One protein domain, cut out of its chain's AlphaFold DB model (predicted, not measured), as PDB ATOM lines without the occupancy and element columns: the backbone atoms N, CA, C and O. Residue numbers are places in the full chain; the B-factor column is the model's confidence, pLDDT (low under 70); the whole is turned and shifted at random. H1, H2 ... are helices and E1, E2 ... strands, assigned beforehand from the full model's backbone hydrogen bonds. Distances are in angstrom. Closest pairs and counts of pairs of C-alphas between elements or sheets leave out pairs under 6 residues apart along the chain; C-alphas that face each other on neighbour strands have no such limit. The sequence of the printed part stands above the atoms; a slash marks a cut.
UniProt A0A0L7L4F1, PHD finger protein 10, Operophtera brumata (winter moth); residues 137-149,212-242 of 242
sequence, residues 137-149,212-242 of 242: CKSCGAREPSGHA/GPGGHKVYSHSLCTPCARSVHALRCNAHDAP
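AT A GLANCE: This is residues 137 to 149 and 212 to 242 of the 242 residues of the protein "PHD finger protein 10" of Operophtera brumata (winter moth) (UniProt A0A0L7L4F1). Strand E1 and helix H1 are the two arms of an open V, and a loop of residues 137 to 149 sits at its corner. Two stretches at the far ends of the V stick out: residues 212 to 219, of which 217 to 219 belong to E1, and residues 232 to 242, of which 232 to 239 belong to H1. The printed part has 44 residues with one named strand and then one named helix, of mixed class. It is loose, with a radius of gyration of the C-alphas of 13.4 A, and flat, spanning 36 by 32 by 11 A.

HOW THE PARTS SIT: After the loop and the cut, look at E1, residues 217 to 223, which pairs with no named strand. A tight link of one residue, Cys 224, leads to H1, residues 225 to 239; the two meet only through their link. In H1 every O i to N i+4 pair is within hydrogen-bond range.

IN THESE COORDINATES: Find C-alpha 217 at (160.403, 149.449, 100.800); from there E1 runs 16.7 A to C-alpha 223. H1 runs 21.6 A from C-alpha 225 at (152.497, 167.580, 94.576) to C-alpha 239 at (151.948, 151.031, 80.775).

THE WHOLE: Residues 150 to 211 are not printed; C-alphas 149 and 212 are 34.4 A apart across this cut. Residues 237 to 242 have pLDDT under 70.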
ATOM      1  N   CYS A 137     161.939 168.991  97.298       95.25
ATOM      2  CA  CYS A 137     161.535 168.231  96.128       95.25
ATOM      3  C   CYS A 137     162.771 167.817  95.330       95.25
ATOM      4  O   CYS A 137     163.505 168.660  94.819       95.25
ATOM      5  N   LYS A 138     162.969 166.510  95.149       94.56
ATOM      6  CA  LYS A 138     164.107 165.987  94.382       94.56
ATOM      7  C   LYS A 138     164.101 166.419  92.915       94.56
ATOM      8  O   LYS A 138     165.168 166.486  92.316       94.56
ATOM      9  N   SER A 139     162.921 166.681  92.350       94.75
ATOM     10  CA  SER A 139     162.765 167.006  90.930       94.75
ATOM     11  C   SER A 139     162.944 168.490  90.618       94.75
ATOM     12  O   SER A 139     163.476 168.801  89.562       94.75
ATOM     13  N   CYS A 140     162.479 169.396  91.482       94.62
ATOM     14  CA  CYS A 140     162.468 170.834  91.184       94.62
ATOM     15  C   CYS A 140     163.090 171.715  92.275       94.62
ATOM     16  O   CYS A 140     163.125 172.931  92.119       94.62
ATOM     17  N   GLY A 141     163.539 171.139  93.393       94.06
ATOM     18  CA  GLY A 141     164.146 171.886  94.497       94.06
ATOM     19  C   GLY A 141     163.169 172.692  95.360       94.06
ATOM     20  O   GLY A 141     163.615 173.351  96.295       94.06
ATOM     21  N   ALA A 142     161.858 172.643  95.090       94.62
ATOM     22  CA  ALA A 142     160.854 173.297  95.930       94.62
ATOM     23  C   ALA A 142     160.981 172.853  97.393       94.62
ATOM     24  O   ALA A 142     161.287 171.691  97.659       94.62
ATOM     25  N   ARG A 143     160.731 173.773  98.329       93.50
ATOM     26  CA  ARG A 143     160.792 173.533  99.786       93.50
ATOM     27  C   ARG A 143     159.417 173.457 100.441       93.50
ATOM     28  O   ARG A 143     159.317 173.283 101.651       93.50
ATOM     29  N   GLU A 144     158.373 173.534  99.627       91.00
ATOM     30  CA  GLU A 144     156.988 173.381 100.045       91.00
ATOM     31  C   GLU A 144     156.330 172.220  99.288       91.00
ATOM     32  O   GLU A 144     156.652 171.981  98.114       91.00
ATOM     33  N   PRO A 145     155.382 171.501  99.919       90.12
ATOM     34  CA  PRO A 145     154.675 170.410  99.260       90.12
ATOM     35  C   PRO A 145     153.860 170.874  98.047       90.12
ATOM     36  O   PRO A 145     153.722 170.126  97.084       90.12
ATOM     37  N   SER A 146     153.376 172.119  98.052       92.31
ATOM     38  CA  SER A 146     152.668 172.731  96.919       92.31
ATOM     39  C   SER A 146     153.564 172.995  95.698       92.31
ATOM     40  O   SER A 146     153.053 173.220  94.605       92.31
ATOM     41  N   GLY A 147     154.890 172.909  95.838       90.75
ATOM     42  CA  GLY A 147     155.847 173.279  94.798       90.75
ATOM     43  C   GLY A 147     156.407 174.680  95.019       90.75
ATOM     44  O   GLY A 147     156.445 175.165  96.144       90.75
ATOM     45  N   HIS A 148     156.899 175.311  93.956       87.56
ATOM     46  CA  HIS A 148     157.298 176.716  94.025       87.56
ATOM     47  C   HIS A 148     156.037 177.575  94.071       87.56
ATOM     48  O   HIS A 148     155.157 177.403  93.225       87.56
ATOM     49  N   ALA A 149     155.940 178.482  95.041       72.56
ATOM     50  CA  ALA A 149     154.875 179.471  95.074       72.56
ATOM     51  C   ALA A 149     154.977 180.356  93.820       72.56
ATOM     52  O   ALA A 149     155.865 181.194  93.716       72.56
ATOM     53  N   GLY A 212     164.522 147.418  98.345       82.88
ATOM     54  CA  GLY A 212     165.845 147.038  98.834       82.88
ATOM     55  C   GLY A 212     166.196 145.574  98.520       82.88
ATOM     56  O   GLY A 212     165.336 144.827  98.045       82.88
ATOM     57  N   PRO A 213     167.425 145.128  98.846       76.75
ATOM     58  CA  PRO A 213     167.910 143.764  98.583       76.75
ATOM     59  C   PRO A 213     167.061 142.632  99.189       76.75
ATOM     60  O   PRO A 213     167.160 141.494  98.749       76.75
ATOM     61  N   GLY A 214     166.207 142.934 100.174       81.62
ATOM     62  CA  GLY A 214     165.258 141.990 100.782       81.62
ATOM     63  C   GLY A 214     163.791 142.267 100.440       81.62
ATOM     64  O   GLY A 214     162.917 141.931 101.228       81.62
ATOM     65  N   GLY A 215     163.502 142.994  99.354       81.94
ATOM     66  CA  GLY A 215     162.135 143.330  98.929       81.94
ATOM     67  C   GLY A 215     161.420 144.399  99.769       81.94
ATOM     68  O   GLY A 215     160.367 144.887  99.358       81.94
ATOM     69  N   HIS A 216     161.996 144.815 100.901       82.31
ATOM     70  CA  HIS A 216     161.454 145.874 101.750       82.31
ATOM     71  C   HIS A 216     161.488 147.242 101.046       82.31
ATOM     72  O   HIS A 216     162.402 147.545 100.273       82.31
ATOM     73  N   LYS A 217     160.477 148.076 101.315       81.88
ATOM     74  CA  LYS A 217     160.403 149.449 100.800       81.88
ATOM     75  C   LYS A 217     161.387 150.330 101.569       81.88
ATOM     76  O   LYS A 217     161.245 150.517 102.772       81.88
ATOM     77  N   VAL A 218     162.368 150.886 100.867       85.38
ATOM     78  CA  VAL A 218     163.344 151.840 101.401       85.38
ATOM     79  C   VAL A 218     162.997 153.225 100.877       85.38
ATOM     80  O   VAL A 218     162.756 153.388  99.680       85.38
ATOM     81  N   TYR A 219     162.971 154.227 101.754       87.88
ATOM     82  CA  TYR A 219     162.818 155.622 101.343       87.88
ATOM     83  C   TYR A 219     163.890 156.005 100.317       87.88
ATOM     84  O   TYR A 219     165.060 155.670 100.475       87.88
ATOM     85  N   SER A 220     163.490 156.718  99.266       89.44
ATOM     86  CA  SER A 220     164.409 157.219  98.249       89.44
ATOM     87  C   SER A 220     164.478 158.736  98.249       89.44
ATOM     88  O   SER A 220     165.563 159.295  98.362       89.44
ATOM     89  N   HIS A 221     163.344 159.405  98.062       91.50
ATOM     90  CA  HIS A 221     163.286 160.858  97.955       91.50
ATOM     91  C   HIS A 221     161.854 161.365  98.140       91.50
ATOM     92  O   HIS A 221     160.910 160.579  98.151       91.50
ATOM     93  N   SER A 222     161.699 162.680  98.261       93.00
ATOM     94  CA  SER A 222     160.401 163.346  98.381       93.00
ATOM     95  C   SER A 222     160.140 164.222  97.157       93.00
ATOM     96  O   SER A 222     161.077 164.783  96.580       93.00
ATOM     97  N   LEU A 223     158.877 164.330  96.750       93.94
ATOM     98  CA  LEU A 223     158.417 165.184  95.658       93.94
ATOM     99  C   LEU A 223     157.303 166.107  96.155       93.94
ATOM    100  O   LEU A 223     156.469 165.693  96.959       93.94
ATOM    101  N   CYS A 224     157.278 167.338  95.647       94.50
ATOM    102  CA  CYS A 224     156.104 168.197  95.774       94.50
ATOM    103  C   CYS A 224     154.946 167.638  94.930       94.50
ATOM    104  O   CYS A 224     155.165 166.861  93.993       94.50
ATOM    105  N   THR A 225     153.719 168.044  95.241       93.50
ATOM    106  CA  THR A 225     152.497 167.580  94.576       93.50
ATOM    107  C   THR A 225     152.547 167.736  93.049       93.50
ATOM    108  O   THR A 225     152.233 166.756  92.367       93.50
ATOM    109  N   PRO A 226     153.004 168.866  92.464       93.38
ATOM    110  CA  PRO A 226     153.125 168.986  91.008       93.38
ATOM    111  C   PRO A 226     154.071 167.945  90.393       93.38
ATOM    112  O   PRO A 226     153.687 167.220  89.479       93.38
ATOM    113  N   CYS A 227     155.287 167.799  90.930       93.94
ATOM    114  CA  CYS A 227     156.261 166.838  90.406       93.94
ATOM    115  C   CYS A 227     155.809 165.385  90.592       93.94
ATOM    116  O   CYS A 227     156.052 164.550  89.723       93.94
ATOM    117  N   ALA A 228     155.144 165.069  91.707       92.25
ATOM    118  CA  ALA A 228     154.606 163.736  91.952       92.25
ATOM    119  C   ALA A 228     153.543 163.354  90.912       92.25
ATOM    120  O   ALA A 228     153.586 162.246  90.373       92.25
ATOM    121  N   ARG A 229     152.640 164.287  90.579       91.44
ATOM    122  CA  ARG A 229     151.637 164.101  89.521       91.44
ATOM    123  C   ARG A 229     152.292 163.884  88.159       91.44
ATOM    124  O   ARG A 229     151.919 162.942  87.467       91.44
ATOM    125  N   SER A 230     153.311 164.674  87.813       89.94
ATOM    126  CA  SER A 230     154.043 164.510  86.549       89.94
ATOM    127  C   SER A 230     154.708 163.136  86.432       89.94
ATOM    128  O   SER A 230     154.597 162.481  85.399       89.94
ATOM    129  N   VAL A 231     155.357 162.652  87.497       86.75
ATOM    130  CA  VAL A 231     155.985 161.317  87.502       86.75
ATOM    131  C   VAL A 231     154.943 160.204  87.381       86.75
ATOM    132  O   VAL A 231     155.190 159.211  86.700       86.75
ATOM    133  N   HIS A 232     153.786 160.348  88.030       81.62
ATOM    134  CA  HIS A 232     152.710 159.364  87.930       81.62
ATOM    135  C   HIS A 232     152.134 159.295  86.510       81.62
ATOM    136  O   HIS A 232     152.007 158.202  85.965       81.62
ATOM    137  N   ALA A 233     151.868 160.445  85.883       80.94
ATOM    138  CA  ALA A 233     151.369 160.514  84.509       80.94
ATOM    139  C   ALA A 233     152.318 159.827  83.509       80.94
ATOM    140  O   ALA A 233     151.873 159.035  82.682       80.94
ATOM    141  N   LEU A 234     153.633 160.047  83.639       80.50
ATOM    142  CA  LEU A 234     154.637 159.373  82.803       80.50
ATOM    143  C   LEU A 234     154.621 157.846  82.964       80.50
ATOM    144  O   LEU A 234     154.864 157.127  82.000       80.50
ATOM    145  N   ARG A 235     154.343 157.337  84.171       76.56
ATOM    146  CA  ARG A 235     154.274 155.890  84.427       76.56
ATOM    147  C   ARG A 235     153.004 155.258  83.874       76.56
ATOM    148  O   ARG A 235     153.094 154.160  83.343       76.56
ATOM    149  N   CYS A 236     151.859 155.928  83.985       71.19
ATOM    150  CA  CYS A 236     150.616 155.452  83.375       71.19
ATOM    151  C   CYS A 236     150.766 155.355  81.854       71.19
ATOM    152  O   CYS A 236     150.558 154.286  81.297       71.19
ATOM    153  N   ASN A 237     151.283 156.405  81.209       67.62
ATOM    154  CA  ASN A 237     151.484 156.401  79.758       67.62
ATOM    155  C   ASN A 237     152.493 155.338  79.284       67.62
ATOM    156  O   ASN A 237     152.399 154.877  78.153       67.62
ATOM    157  N   ALA A 238     153.453 154.938  80.124       63.09
ATOM    158  CA  ALA A 238     154.391 153.861  79.803       63.09
ATOM    159  C   ALA A 238     153.770 152.455  79.912       63.09
ATOM    160  O   ALA A 238     154.296 151.520  79.317       63.09
ATOM    161  N   HIS A 239     152.685 152.293  80.676       58.84
ATOM    162  CA  HIS A 239     151.948 151.031  80.775       58.84
ATOM    163  C   HIS A 239     150.915 150.848  79.651       58.84
ATOM    164  O   HIS A 239     150.547 149.711  79.376       58.84
ATOM    165  N   ASP A 240     150.505 151.937  78.994       54.00
ATOM    166  CA  ASP A 240     149.593 151.953  77.838       54.00
ATOM    167  C   ASP A 240     150.326 152.051  76.478       54.00
ATOM    168  O   ASP A 240     149.700 152.284  75.443       54.00
ATOM    169  N   ALA A 241     151.654 151.896  76.455       45.56
ATOM    170  CA  ALA A 241     152.415 151.817  75.208       45.56
ATOM    171  C   ALA A 241     152.287 150.400  74.595       45.56
ATOM    172  O   ALA A 241     152.487 149.431  75.332       45.56
ATOM    173  N   PRO A 242     151.938 150.276  73.296       45.59
ATOM    174  CA  PRO A 242     151.691 148.995  72.624       45.59
ATOM    175  C   PRO A 242     152.938 148.115  72.484       45.59
ATOM    176  O   PRO A 242     154.058 148.668  72.371       45.59
TER     177      PRO A 242